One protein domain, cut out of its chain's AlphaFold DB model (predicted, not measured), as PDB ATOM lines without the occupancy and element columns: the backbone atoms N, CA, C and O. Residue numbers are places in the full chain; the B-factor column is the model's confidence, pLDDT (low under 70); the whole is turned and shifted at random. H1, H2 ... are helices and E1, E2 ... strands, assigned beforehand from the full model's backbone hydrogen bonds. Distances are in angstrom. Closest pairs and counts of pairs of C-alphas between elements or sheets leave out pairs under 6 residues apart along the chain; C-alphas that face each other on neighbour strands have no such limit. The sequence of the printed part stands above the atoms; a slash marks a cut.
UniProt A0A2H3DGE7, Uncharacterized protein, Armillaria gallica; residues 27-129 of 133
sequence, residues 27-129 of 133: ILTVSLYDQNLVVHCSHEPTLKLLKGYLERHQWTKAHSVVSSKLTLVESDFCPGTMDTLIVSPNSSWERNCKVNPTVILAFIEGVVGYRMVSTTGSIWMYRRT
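AT A GLANCE: This is residues 27 to 129 of the 133 residues of an uncharacterized protein of Armillaria gallica (UniProt A0A2H3DGE7). A twisted sheet of six strands forms a wall with two helices, H1 and H2, over one face; no named helix covers the other. H1 packs along the E3, E4 side and H2 along the E6, E5 side. The printed part has 103 residues, in the order E1 E2 H1 E3 E4 H2 E5 E6; the sheet order is E3 E4 E2 E1 E6 E5, antiparallel throughout. The class is mixed, helices and strands, in two layers; the whole is compact, radius of gyration of the C-alphas 13.3 A, spanning 39 by 29 by 25 A.

IN THESE COORDINATES: E1, residues 27 to 33, spans 18.9 A from C-alpha 27 at (132.682, 117.110, 215.167). E2 is 36 to 41, 16.0 A; E3 68 to 73, 15.9 A; E4 83 to 89, 20.1 A; E5 115 to 119, 11.5 A. E6, 123 to 128, spans 17.0 A to C-alpha 128 at (128.170, 118.422, 210.484). H1 is 44 to 56, 18.4 A; H2 102 to 110, 11.4 A.

HOW THE PARTS SIT: Within hydrogen-bond range are N 69 and O 88 in the hairpin E3 and E4, 2.7 A; N 39 and O 85 for E4 and E2, 2.8 A; N 31 and O 38 in the hairpin E1 and E2, 2.8 A; N 30 and O 124 for E1 and E6, 2.8 A; and N 117 and O 125 in the hairpin E5 and E6, 2.8 A. H1 is on the sheet at a height of 9.2 A, along E4 at 5 degrees on the local plane; the C-alphas of Glu 44 and Asp 83 are their closest, 5.9 A. E2, H1 and E3 form a split strand-helix-strand unit, E4 between its strands, with a right-handed crossover. H2 is on the same face, 8.8 A high, along E6 at 13 degrees on the local plane. H1 and H2 are close but not clearly touching, their closest C-alphas, Leu 50 and Phe 107, 7.7 A apart, at a steep tilt of 52 degrees, opposite ways. In H1 and H2 every O i to N i+4 pair is within hydrogen-bond range.

THE WHOLE: The farthest C-alphas, Trp 93 and Thr 129, are 41.5 A apart. The printed part has no cut. H1 to E3 and E4 to H2 are long links. Residues 60 to 68, 75 to 81 and 90 to 99 have pLDDT under 70.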
ATOM      1  N   ILE A  27     132.598 116.202 214.028       90.56
ATOM      2  CA  ILE A  27     132.682 117.110 215.167       90.56
ATOM      3  C   ILE A  27     133.910 117.989 214.977       90.56
ATOM      4  O   ILE A  27     134.982 117.515 214.599       90.56
ATOM      5  N   LEU A  28     133.742 119.281 215.237       93.69
ATOM      6  CA  LEU A  28     134.821 120.253 215.201       93.69
ATOM      7  C   LEU A  28     134.704 121.166 216.420       93.69
ATOM      8  O   LEU A  28     133.613 121.606 216.769       93.69
ATOM      9  N   THR A  29     135.823 121.448 217.078       95.12
ATOM     10  CA  THR A  29     135.886 122.405 218.187       95.12
ATOM     11  C   THR A  29     136.966 123.432 217.902       95.12
ATOM     12  O   THR A  29     138.083 123.064 217.557       95.12
ATOM     13  N   VAL A  30     136.640 124.711 218.057       94.81
ATOM     14  CA  VAL A  30     137.604 125.813 218.036       94.81
ATOM     15  C   VAL A  30     137.734 126.343 219.453       94.81
ATOM     16  O   VAL A  30     136.724 126.669 220.068       94.81
ATOM     17  N   SER A  31     138.956 126.464 219.955       94.31
ATOM     18  CA  SER A  31     139.242 126.966 221.298       94.31
ATOM     19  C   SER A  31     140.314 128.044 221.238       94.31
ATOM     20  O   SER A  31     141.359 127.854 220.619       94.31
ATOM     21  N   LEU A  32     140.077 129.170 221.906       89.75
ATOM     22  CA  LEU A  32     141.076 130.205 222.143       89.75
ATOM     23  C   LEU A  32     141.744 129.939 223.499       89.75
ATOM     24  O   LEU A  32     141.134 130.161 224.546       89.75
ATOM     25  N   TYR A  33     142.994 129.476 223.480       83.88
ATOM     26  CA  TYR A  33     143.781 129.172 224.675       83.88
ATOM     27  C   TYR A  33     145.123 129.898 224.638       83.88
ATOM     28  O   TYR A  33     145.908 129.692 223.717       83.88
ATOM     29  N   ASP A  34     145.387 130.735 225.644       76.81
ATOM     30  CA  ASP A  34     146.660 131.452 225.809       76.81
ATOM     31  C   ASP A  34     147.179 132.070 224.494       76.81
ATOM     32  O   ASP A  34     148.290 131.817 224.043       76.81
ATOM     33  N   GLN A  35     146.302 132.832 223.824       78.50
ATOM     34  CA  GLN A  35     146.535 133.505 222.529       78.50
ATOM     35  C   GLN A  35     146.591 132.602 221.287       78.50
ATOM     36  O   GLN A  35     146.590 133.116 220.168       78.50
ATOM     37  N   ASN A  36     146.567 131.283 221.463       84.12
ATOM     38  CA  ASN A  36     146.495 130.318 220.376       84.12
ATOM     39  C   ASN A  36     145.046 130.006 220.022       84.12
ATOM     40  O   ASN A  36     144.199 129.852 220.904       84.12
ATOM     41  N   LEU A  37     144.779 129.833 218.731       89.62
ATOM     42  CA  LEU A  37     143.561 129.175 218.275       89.62
ATOM     43  C   LEU A  37     143.867 127.710 218.005       89.62
ATOM     44  O   LEU A  37     144.724 127.382 217.190       89.62
ATOM     45  N   VAL A  38     143.152 126.834 218.694       92.19
ATOM     46  CA  VAL A  38     143.269 125.386 218.567       92.19
ATOM     47  C   VAL A  38     141.992 124.869 217.928       92.19
ATOM     48  O   VAL A  38     140.901 125.089 218.449       92.19
ATOM     49  N   VAL A  39     142.124 124.202 216.788       93.81
ATOM     50  CA  VAL A  39     141.013 123.589 216.063       93.81
ATOM     51  C   VAL A  39     141.164 122.079 216.141       93.81
ATOM     52  O   VAL A  39     142.058 121.519 215.517       93.81
ATOM     53  N   HIS A  40     140.280 121.423 216.883       93.38
ATOM     54  CA  HIS A  40     140.149 119.969 216.896       93.38
ATOM     55  C   HIS A  40     139.089 119.548 215.886       93.38
ATOM     56  O   HIS A  40     138.014 120.149 215.843       93.38
ATOM     57  N   CYS A  41     139.348 118.512 215.092       89.94
ATOM     58  CA  CYS A  41     138.377 118.007 214.131       89.94
ATOM     59  C   CYS A  41     138.457 116.488 214.007       89.94
ATOM     60  O   CYS A  41     139.536 115.915 213.925       89.94
ATOM     61  N   SER A  42     137.297 115.837 213.927       86.75
ATOM     62  CA  SER A  42     137.195 114.401 213.657       86.75
ATOM     63  C   SER A  42     137.393 114.041 212.175       86.75
ATOM     64  O   SER A  42     137.123 112.909 211.786       86.75
ATOM     65  N   HIS A  43     137.731 115.014 211.323       86.56
ATOM     66  CA  HIS A  43     137.869 114.840 209.881       86.56
ATOM     67  C   HIS A  43     139.108 115.584 209.374       86.56
ATOM     68  O   HIS A  43     139.060 116.767 209.030       86.56
ATOM     69  N   GLU A  44     140.224 114.868 209.308       85.25
ATOM     70  CA  GLU A  44     141.532 115.372 208.891       85.25
ATOM     71  C   GLU A  44     141.526 116.219 207.595       85.25
ATOM     72  O   GLU A  44     142.113 117.309 207.597       85.25
ATOM     73  N   PRO A  45     140.829 115.831 206.497       88.19
ATOM     74  CA  PRO A  45     140.828 116.631 205.269       88.19
ATOM     75  C   PRO A  45     140.271 118.045 205.468       88.19
ATOM     76  O   PRO A  45     140.702 118.980 204.794       88.19
ATOM     77  N   THR A  46     139.356 118.236 206.427       91.06
ATOM     78  CA  THR A  46     138.856 119.567 206.793       91.06
ATOM     79  C   THR A  46     139.974 120.446 207.354       91.06
ATOM     80  O   THR A  46     140.073 121.616 206.979       91.06
ATOM     81  N   LEU A  47     140.843 119.902 208.210       92.00
ATOM     82  CA  LEU A  47     141.969 120.652 208.771       92.00
ATOM     83  C   LEU A  47     143.040 120.942 207.725       92.00
ATOM     84  O   LEU A  47     143.569 122.053 207.696       92.00
ATOM     85  N   LYS A  48     143.324 119.982 206.834       91.19
ATOM     86  CA  LYS A  48     144.245 120.182 205.704       91.19
ATOM     87  C   LYS A  48     143.759 121.310 204.790       91.19
ATOM     88  O   LYS A  48     144.545 122.189 204.432       91.19
ATOM     89  N   LEU A  49     142.458 121.346 204.490       93.81
ATOM     90  CA  LEU A  49     141.851 122.419 203.704       93.81
ATOM     91  C   LEU A  49     141.935 123.778 204.416       93.81
ATOM     92  O   LEU A  49     142.322 124.766 203.794       93.81
ATOM     93  N   LEU A  50     141.613 123.834 205.714       93.38
ATOM     94  CA  LEU A  50     141.711 125.060 206.512       93.38
ATOM     95  C   LEU A  50     143.153 125.583 206.561       93.38
ATOM     96  O   LEU A  50     143.386 126.763 206.312       93.38
ATOM     97  N   LYS A  51     144.131 124.709 206.818       90.69
ATOM     98  CA  LYS A  51     145.555 125.063 206.799       90.69
ATOM     99  C   LYS A  51     145.953 125.659 205.445       90.69
ATOM    100  O   LYS A  51     146.484 126.766 205.412       90.69
ATOM    101  N   GLY A  52     145.629 124.978 204.344       91.06
ATOM    102  CA  GLY A  52     145.938 125.458 202.995       91.06
ATOM    103  C   GLY A  52     145.262 126.792 202.658       91.06
ATOM    104  O   GLY A  52     145.867 127.648 202.012       91.06
ATOM    105  N   TYR A  53     144.035 127.018 203.137       91.38
ATOM    106  CA  TYR A  53     143.351 128.307 203.012       91.38
ATOM    107  C   TYR A  53     144.114 129.426 203.739       91.38
ATOM    108  O   TYR A  53     144.408 130.461 203.137       91.38
ATOM    109  N   LEU A  54     144.496 129.213 205.003       88.31
ATOM    110  CA  LEU A  54     145.242 130.203 205.790       88.31
ATOM    111  C   LEU A  54     146.624 130.500 205.176       88.31
ATOM    112  O   LEU A  54     147.018 131.664 205.064       88.31
ATOM    113  N   GLU A  55     147.334 129.472 204.705       86.19
ATOM    114  CA  GLU A  55     148.618 129.619 204.006       86.19
ATOM    115  C   GLU A  55     148.473 130.423 202.707       86.19
ATOM    116  O   GLU A  55     149.214 131.384 202.483       86.19
ATOM    117  N   ARG A  56     147.470 130.094 201.878       86.94
ATOM    118  CA  ARG A  56     147.173 130.809 200.627       86.94
ATOM    119  C   ARG A  56     146.901 132.293 200.869       86.94
ATOM    120  O   ARG A  56     147.352 133.135 200.093       86.94
ATOM    121  N   HIS A  57     146.185 132.616 201.941       82.19
ATOM    122  CA  HIS A  57     145.850 133.989 202.315       82.19
ATOM    123  C   HIS A  57     146.922 134.669 203.183       82.19
ATOM    124  O   HIS A  57     146.666 135.718 203.768       82.19
ATOM    125  N   GLN A  58     148.148 134.132 203.196       73.31
ATOM    126  CA  GLN A  58     149.344 134.759 203.771       73.31
ATOM    127  C   GLN A  58     149.282 134.989 205.287       73.31
ATOM    128  O   GLN A  58     150.005 135.837 205.810       73.31
ATOM    129  N   TRP A  59     148.493 134.193 206.013       72.56
ATOM    130  CA  TRP A  59     148.472 134.205 207.483       72.56
ATOM    131  C   TRP A  59     149.785 133.720 208.109       72.56
ATOM    132  O   TRP A  59     149.965 133.816 209.312       72.56
ATOM    133  N   THR A  60     150.717 133.201 207.309       60.06
ATOM    134  CA  THR A  60     152.009 132.662 207.753       60.06
ATOM    135  C   THR A  60     153.205 133.546 207.394       60.06
ATOM    136  O   THR A  60     154.330 133.248 207.789       60.06
ATOM    137  N   LYS A  61     153.015 134.651 206.653       57.28
ATOM    138  CA  LYS A  61     154.135 135.500 206.206       57.28
ATOM    139  C   LYS A  61     154.550 136.518 207.270       57.28
ATOM    140  O   LYS A  61     153.700 137.148 207.886       57.28
ATOM    141  N   ALA A  62     155.859 136.739 207.408       48.34
ATOM    142  CA  ALA A  62     156.469 137.676 208.364       48.34
ATOM    143  C   ALA A  62     156.163 139.173 208.108       48.34
ATOM    144  O   ALA A  62     156.440 140.006 208.961       48.34
ATOM    145  N   HIS A  63     155.597 139.519 206.945       45.47
ATOM    146  CA  HIS A  63     155.170 140.886 206.591       45.47
ATOM    147  C   HIS A  63     153.645 141.045 206.494       45.47
ATOM    148  O   HIS A  63     153.155 142.080 206.049       45.47
ATOM    149  N   SER A  64     152.889 140.017 206.883       47.97
ATOM    150  CA  SER A  64     151.448 140.135 207.085       47.97
ATOM    151  C   SER A  64     151.196 140.681 208.489       47.97
ATOM    152  O   SER A  64     151.920 140.333 209.413       47.97
ATOM    153  N   VAL A  65     150.154 141.499 208.662       50.12
ATOM    154  CA  VAL A  65     149.750 142.112 209.951       50.12
ATOM    155  C   VAL A  65     149.486 141.058 211.048       50.12
ATOM    156  O   VAL A  65     149.409 141.383 212.228       50.12
ATOM    157  N   VAL A  66     149.353 139.788 210.657       54.03
ATOM    158  CA  VAL A  66     149.185 138.634 211.537       54.03
ATOM    159  C   VAL A  66     150.080 137.515 211.006       54.03
ATOM    160  O   VAL A  66     149.653 136.708 210.181       54.03
ATOM    161  N   SER A  67     151.345 137.481 211.419       60.31
ATOM    162  CA  SER A  67     152.207 136.337 211.129       60.31
ATOM    163  C   SER A  67     151.881 135.230 212.132       60.31
ATOM    164  O   SER A  67     152.074 135.400 213.330       60.31
ATOM    165  N   SER A  68     151.337 134.103 211.673       64.38
ATOM    166  CA  SER A  68     150.959 132.960 212.511       64.38
ATOM    167  C   SER A  68     151.700 131.687 212.104       64.38
ATOM    168  O   SER A  68     151.862 131.387 210.923       64.38
ATOM    169  N   LYS A  69     152.113 130.893 213.089       76.62
ATOM    170  CA  LYS A  69     152.617 129.534 212.917       76.62
ATOM    171  C   LYS A  69     151.443 128.554 212.901       76.62
ATOM    172  O   LYS A  69     150.647 128.530 213.837       76.62
ATOM    173  N   LEU A  70     151.365 127.733 211.855       77.75
ATOM    174  CA  LEU A  70     150.362 126.677 211.703       77.75
ATOM    175  C   LEU A  70     151.000 125.314 211.986       77.75
ATOM    176  O   LEU A  70     151.930 124.912 211.288       77.75
ATOM    177  N   THR A  71     150.498 124.598 212.989       81.44
ATOM    178  CA  THR A  71     150.967 123.249 213.343       81.44
ATOM    179  C   THR A  71     149.814 122.266 213.202       81.44
ATOM    180  O   THR A  71     148.822 122.395 213.913       81.44
ATOM    181  N   LEU A  72     149.934 121.312 212.275       80.62
ATOM    182  CA  LEU A  72     148.990 120.203 212.137       80.62
ATOM    183  C   LEU A  72     149.545 119.011 212.915       80.62
ATOM    184  O   LEU A  72     150.676 118.599 212.671       80.62
ATOM    185  N   VAL A  73     148.760 118.503 213.854       80.19
ATOM    186  CA  VAL A  73     149.041 117.289 214.616       80.19
ATOM    187  C   VAL A  73     148.035 116.248 214.147       80.19
ATOM    188  O   VAL A  73     146.850 116.341 214.478       80.19
ATOM    189  N   GLU A  74     148.513 115.322 213.321       74.31
ATOM    190  CA  GLU A  74     147.753 114.151 212.880       74.31
ATOM    191  C   GLU A  74     147.694 113.158 214.051       74.31
ATOM    192  O   GLU A  74     148.691 112.930 214.746       74.31
ATOM    193  N   SER A  75     146.505 112.631 214.336       67.12
ATOM    194  CA  SER A  75     146.308 111.674 215.419       67.12
ATOM    195  C   SER A  75     146.426 110.254 214.879       67.12
ATOM    196  O   SER A  75     145.464 109.685 214.361       67.12
ATOM    197  N   ASP A  76     147.603 109.648 215.039       53.34
ATOM    198  CA  ASP A  76     147.794 108.217 214.808       53.34
ATOM    199  C   ASP A  76     147.071 107.420 215.909       53.34
ATOM    200  O   ASP A  76     147.660 107.031 216.915       53.34
ATOM    201  N   PHE A  77     145.757 107.227 215.746       48.12
ATOM    202  CA  PHE A  77     144.915 106.241 216.443       48.12
ATOM    203  C   PHE A  77     145.063 106.141 217.979       48.12
ATOM    204  O   PHE A  77     144.715 105.118 218.574       48.12
ATOM    205  N   CYS A  78     145.500 107.200 218.664       44.38
ATOM    206  CA  CYS A  78     145.410 107.257 220.118       44.38
ATOM    207  C   CYS A  78     143.937 107.451 220.517       44.38
ATOM    208  O   CYS A  78     143.309 108.421 220.075       44.38
ATOM    209  N   PRO A  79     143.352 106.559 221.340       40.91
ATOM    210  CA  PRO A  79     141.960 106.679 221.747       40.91
ATOM    211  C   PRO A  79     141.742 108.005 222.484       40.91
ATOM    212  O   PRO A  79     142.251 108.210 223.581       40.91
ATOM    213  N   GLY A  80     140.975 108.902 221.859       49.88
ATOM    214  CA  GLY A  80     140.569 110.187 222.434       49.88
ATOM    215  C   GLY A  80     141.179 111.434 221.789       49.88
ATOM    216  O   GLY A  80     140.744 112.533 222.125       49.88
ATOM    217  N   THR A  81     142.119 111.302 220.850       57.84
ATOM    218  CA  THR A  81     142.766 112.472 220.238       57.84
ATOM    219  C   THR A  81     142.206 112.717 218.838       57.84
ATOM    220  O   THR A  81     142.361 111.887 217.945       57.84
ATOM    221  N   MET A  82     141.514 113.843 218.649       73.69
ATOM    222  CA  MET A  82     141.109 114.331 217.325       73.69
ATOM    223  C   MET A  82     142.306 114.976 216.621       73.69
ATOM    224  O   MET A  82     143.182 115.538 217.288       73.69
ATOM    225  N   ASP A  83     142.309 114.970 215.287       85.44
ATOM    226  CA  ASP A  83     143.284 115.751 214.529       85.44
ATOM    227  C   ASP A  83     143.196 117.217 214.947       85.44
ATOM    228  O   ASP A  83     142.112 117.739 215.243       85.44
ATOM    229  N   THR A  84     144.348 117.877 215.029       90.19
ATOM    230  CA  THR A  84     144.433 119.207 215.629       90.19
ATOM    231  C   THR A  84     145.237 120.161 214.757       90.19
ATOM    232  O   THR A  84     146.364 119.870 214.373       90.19
ATOM    233  N   LEU A  85     144.676 121.338 214.479       90.00
ATOM    234  CA  LEU A  85     145.380 122.466 213.875       90.00
ATOM    235  C   LEU A  85     145.559 123.568 214.921       90.00
ATOM    236  O   LEU A  85     144.583 124.114 215.431       90.00
ATOM    237  N   ILE A  86     146.807 123.915 215.214       89.62
ATOM    238  CA  ILE A  86     147.168 124.995 216.134       89.62
ATOM    239  C   ILE A  86     147.625 126.200 215.318       89.62
ATOM    240  O   ILE A  86     148.536 126.088 214.495       89.62
ATOM    241  N   VAL A  87     147.003 127.347 215.571       87.19
ATOM    242  CA  VAL A  87     147.358 128.656 215.022       87.19
ATOM    243  C   VAL A  87     147.920 129.505 216.158       87.19
ATOM    244  O   VAL A  87     147.182 129.946 217.042       87.19
ATOM    245  N   SER A  88     149.230 129.720 216.133       83.38
ATOM    246  CA  SER A  88     149.961 130.498 217.138       83.38
ATOM    247  C   SER A  88     150.496 131.792 216.529       83.38
ATOM    248  O   SER A  88     150.942 131.751 215.386       83.38
ATOM    249  N   PRO A  89     150.533 132.923 217.249       74.88
ATOM    250  CA  PRO A  89     151.251 134.112 216.786       74.88
ATOM    251  C   PRO A  89     152.756 133.823 216.623       74.88
ATOM    252  O   PRO A  89     153.334 133.039 217.377       74.88
ATOM    253  N   ASN A  90     153.397 134.419 215.614       66.81
ATOM    254  CA  ASN A  90     154.776 134.100 215.217       66.81
ATOM    255  C   ASN A  90     155.841 134.889 216.002       66.81
ATOM    256  O   ASN A  90     157.000 134.480 216.030       66.81
ATOM    257  N   SER A  91     155.493 136.007 216.656       58.53
ATOM    258  CA  SER A  91     156.479 136.856 217.345       58.53
ATOM    259  C   SER A  91     156.106 137.221 218.785       58.53
ATOM    260  O   SER A  91     154.949 137.437 219.141       58.53
ATOM    261  N   SER A  92     157.136 137.365 219.624       55.09
ATOM    262  CA  SER A  92     157.028 137.825 221.012       55.09
ATOM    263  C   SER A  92     156.692 139.321 221.146       55.09
ATOM    264  O   SER A  92     156.262 139.747 222.224       55.09
ATOM    265  N   TRP A  93     156.845 140.116 220.077       48.59
ATOM    266  CA  TRP A  93     156.362 141.503 219.991       48.59
ATOM    267  C   TRP A  93     154.875 141.586 219.625       48.59
ATOM    268  O   TRP A  93     154.212 142.555 219.980       48.59
ATOM    269  N   GLU A  94     154.326 140.539 219.011       54.91
ATOM    270  CA  GLU A  94     152.900 140.396 218.690       54.91
ATOM    271  C   GLU A  94     152.099 139.754 219.837       54.91
ATOM    272  O   GLU A  94     150.928 139.440 219.665       54.91
ATOM    273  N   ARG A  95     152.681 139.626 221.041       49.94
ATOM    274  CA  ARG A  95     152.019 139.086 222.251       49.94
ATOM    275  C   ARG A  95     150.729 139.807 222.662       49.94
ATOM    276  O   ARG A  95     150.018 139.314 223.527       49.94
ATOM    277  N   ASN A  96     150.412 140.961 222.079       50.28
ATOM    278  CA  ASN A  96     149.140 141.656 222.298       50.28
ATOM    279  C   ASN A  96     148.146 141.498 221.131       50.28
ATOM    280  O   ASN A  96     146.974 141.847 221.276       50.28
ATOM    281  N   CYS A  97     148.576 140.944 219.996       54.44
ATOM    282  CA  CYS A  97     147.724 140.647 218.853       54.44
ATOM    283  C   CYS A  97     147.074 139.277 219.057       54.44
ATOM    284  O   CYS A  97     147.618 138.238 218.691       54.44
ATOM    285  N   LYS A  98     145.882 139.268 219.658       61.62
ATOM    286  CA  LYS A  98     145.047 138.062 219.707       61.62
ATOM    287  C   LYS A  98     144.680 137.664 218.277       61.62
ATOM    288  O   LYS A  98     144.139 138.487 217.537       61.62
ATOM    289  N   VAL A  99     144.942 136.413 217.898       69.00
ATOM    290  CA  VAL A  99     144.498 135.886 216.602       69.00
ATOM    291  C   VAL A  99     142.973 135.971 216.557       69.00
ATOM    292  O   VAL A  99     142.291 135.466 217.450       69.00
ATOM    293  N   ASN A 100     142.428 136.654 215.551       78.31
ATOM    294  CA  ASN A 100     140.987 136.834 215.430       78.31
ATOM    295  C   ASN A 100     140.329 135.500 215.012       78.31
ATOM    296  O   ASN A 100     140.554 135.059 213.880       78.31
ATOM    297  N   PRO A 101     139.487 134.873 215.863       86.81
ATOM    298  CA  PRO A 101     138.838 133.604 215.532       86.81
ATOM    299  C   PRO A 101     137.860 133.724 214.364       86.81
ATOM    300  O   PRO A 101     137.626 132.741 213.671       86.81
ATOM    301  N   THR A 102     137.315 134.918 214.110       89.00
ATOM    302  CA  THR A 102     136.192 135.144 213.187       89.00
ATOM    303  C   THR A 102     136.444 134.588 211.790       89.00
ATOM    304  O   THR A 102     135.529 134.039 211.188       89.00
ATOM    305  N   VAL A 103     137.675 134.668 211.275       88.25
ATOM    306  CA  VAL A 103     137.996 134.131 209.940       88.25
ATOM    307  C   VAL A 103     137.930 132.605 209.919       88.25
ATOM    308  O   VAL A 103     137.405 132.032 208.968       88.25
ATOM    309  N   ILE A 104     138.393 131.946 210.984       91.44
ATOM    310  CA  ILE A 104     138.295 130.490 211.127       91.44
ATOM    311  C   ILE A 104     136.825 130.078 211.280       91.44
ATOM    312  O   ILE A 104     136.375 129.169 210.587       91.44
ATOM    313  N   LEU A 105     136.058 130.776 212.125       94.31
ATOM    314  CA  LEU A 105     134.631 130.497 212.330       94.31
ATOM    315  C   LEU A 105     133.830 130.670 211.026       94.31
ATOM    316  O   LEU A 105     133.067 129.784 210.647       94.31
ATOM    317  N   ALA A 106     134.068 131.762 210.292       94.06
ATOM    318  CA  ALA A 106     133.422 132.028 209.009       94.06
ATOM    319  C   ALA A 106     133.784 130.981 207.946       94.06
ATOM    320  O   ALA A 106     132.930 130.583 207.156       94.06
ATOM    321  N   PHE A 107     135.028 130.496 207.935       94.50
ATOM    322  CA  PHE A 107     135.437 129.408 207.051       94.50
ATOM    323  C   PHE A 107     134.695 128.100 207.382       94.50
ATOM    324  O   PHE A 107     134.171 127.434 206.489       94.50
ATOM    325  N   ILE A 108     134.610 127.746 208.666       95.50
ATOM    326  CA  ILE A 108     133.942 126.525 209.138       95.50
ATOM    327  C   ILE A 108     132.456 126.513 208.752       95.50
ATOM    328  O   ILE A 108     131.963 125.502 208.247       95.50
ATOM    329  N   GLU A 109     131.753 127.628 208.956       94.81
ATOM    330  CA  GLU A 109     130.322 127.735 208.654       94.81
ATOM    331  C   GLU A 109     130.051 127.949 207.163       94.81
ATOM    332  O   GLU A 109     129.219 127.258 206.577       94.81
ATOM    333  N   GLY A 110     130.760 128.889 206.537       94.44
ATOM    334  CA  GLY A 110     130.476 129.344 205.178       94.44
ATOM    335  C   GLY A 110     131.082 128.477 204.077       94.44
ATOM    336  O   GLY A 110     130.493 128.360 203.007       94.44
ATOM    337  N   VAL A 111     132.244 127.863 204.321       94.38
ATOM    338  CA  VAL A 111     132.943 127.038 203.317       94.38
ATOM    339  C   VAL A 111     132.733 125.561 203.603       94.38
ATOM    340  O   VAL A 111     132.327 124.804 202.723       94.38
ATOM    341  N   VAL A 112     132.990 125.138 204.842       93.69
ATOM    342  CA  VAL A 112     132.914 123.716 205.207       93.69
ATOM    343  C   VAL A 112     131.501 123.304 205.623       93.69
ATOM    344  O   VAL A 112     131.217 122.113 205.686       93.69
ATOM    345  N   GLY A 113     130.584 124.234 205.884       93.31
ATOM    346  CA  GLY A 113     129.175 123.921 206.147       93.31
ATOM    347  C   GLY A 113     128.917 123.185 207.464       93.31
ATOM    348  O   GLY A 113     127.904 122.493 207.594       93.31
ATOM    349  N   TYR A 114     129.822 123.286 208.438       94.81
ATOM    350  CA  TYR A 114     129.509 122.863 209.801       94.81
ATOM    351  C   TYR A 114     128.512 123.842 210.429       94.81
ATOM    352  O   TYR A 114     128.529 125.034 210.138       94.81
ATOM    353  N   ARG A 115     127.662 123.348 211.332       96.06
ATOM    354  CA  ARG A 115     126.739 124.187 212.106       96.06
ATOM    355  C   ARG A 115     127.218 124.310 213.543       96.06
ATOM    356  O   ARG A 115     127.556 123.293 214.154       96.06
ATOM    357  N   MET A 116     127.238 125.528 214.076       95.81
ATOM    358  CA  MET A 116     127.537 125.756 215.489       95.81
ATOM    359  C   MET A 116     126.443 125.126 216.358       95.81
ATOM    360  O   MET A 116     125.253 125.270 216.083       95.81
ATOM    361  N   VAL A 117     126.860 124.408 217.397       95.88
ATOM    362  CA  VAL A 117     125.976 123.739 218.362       95.88
ATOM    363  C   VAL A 117     126.029 124.434 219.716       95.88
ATOM    364  O   VAL A 117     125.014 124.529 220.399       95.88
ATOM    365  N   SER A 118     127.202 124.927 220.113       94.81
ATOM    366  CA  SER A 118     127.381 125.643 221.374       94.81
ATOM    367  C   SER A 118     128.594 126.571 221.326       94.81
ATOM    368  O   SER A 118     129.523 126.375 220.539       94.81
ATOM    369  N   THR A 119     128.587 127.595 222.181       95.00
ATOM    370  CA  THR A 119     129.729 128.488 222.378       95.00
ATOM    371  C   THR A 119     129.782 129.023 223.806       95.00
ATOM    372  O   THR A 119     128.748 129.228 224.439       95.00
ATOM    373  N   THR A 120     130.993 129.263 224.300       90.50
ATOM    374  CA  THR A 120     131.271 129.938 225.578       90.50
ATOM    375  C   THR A 120     131.967 131.293 225.382       90.50
ATOM    376  O   THR A 120     132.465 131.879 226.340       90.50
ATOM    377  N   GLY A 121     132.054 131.788 224.142       85.19
ATOM    378  CA  GLY A 121     132.785 133.011 223.775       85.19
ATOM    379  C   GLY A 121     134.296 132.827 223.578       85.19
ATOM    380  O   GLY A 121     134.918 133.636 222.894       85.19
ATOM    381  N   SER A 122     134.884 131.757 224.119       89.56
ATOM    382  CA  SER A 122     136.274 131.337 223.867       89.56
ATOM    383  C   SER A 122     136.387 129.926 223.290       89.56
ATOM    384  O   SER A 122     137.452 129.549 222.807       89.56
ATOM    385  N   ILE A 123     135.301 129.153 223.334       94.12
ATOM    386  CA  ILE A 123     135.186 127.824 222.738       94.12
ATOM    387  C   ILE A 123     133.945 127.822 221.849       94.12
ATOM    388  O   ILE A 123     132.901 128.357 222.231       94.12
ATOM    389  N   TRP A 124     134.048 127.217 220.671       96.38
ATOM    390  CA  TRP A 124     132.959 127.028 219.719       96.38
ATOM    391  C   TRP A 124     132.919 125.569 219.295       96.38
ATOM    392  O   TRP A 124     133.904 125.041 218.781       96.38
ATOM    393  N   MET A 125     131.778 124.920 219.503       96.38
ATOM    394  CA  MET A 125     131.558 123.539 219.093       96.38
ATOM    395  C   MET A 125     130.665 123.496 217.867       96.38
ATOM    396  O   MET A 125     129.626 124.155 217.797       96.38
ATOM    397  N   TYR A 126     131.057 122.658 216.927       95.94
ATOM    398  CA  TYR A 126     130.460 122.528 215.619       95.94
ATOM    399  C   TYR A 126     130.144 121.073 215.314       95.94
ATOM    400  O   TYR A 126     130.877 120.153 215.689       95.94
ATOM    401  N   ARG A 127     129.058 120.869 214.572       93.94
ATOM    402  CA  ARG A 127     128.640 119.558 214.086       93.94
ATOM    403  C   ARG A 127     128.250 119.646 212.621       93.94
ATOM    404  O   ARG A 127     127.523 120.553 212.215       93.94
ATOM    405  N   ARG A 128     128.673 118.659 211.838       91.19
ATOM    406  CA  ARG A 128     128.170 118.422 210.484       91.19
ATOM    407  C   ARG A 128     127.513 117.045 210.430       91.19
ATOM    408  O   ARG A 128     128.093 116.050 210.857       91.19
ATOM    409  N   THR A 129     126.276 117.004 209.943       88.75
ATOM    410  CA  THR A 129     125.456 115.781 209.843       88.75
ATOM    411  C   THR A 129     125.370 115.231 208.422       88.75
ATOM    412  O   THR A 129     124.717 114.220 208.196       88.75
TER     413      THR A 129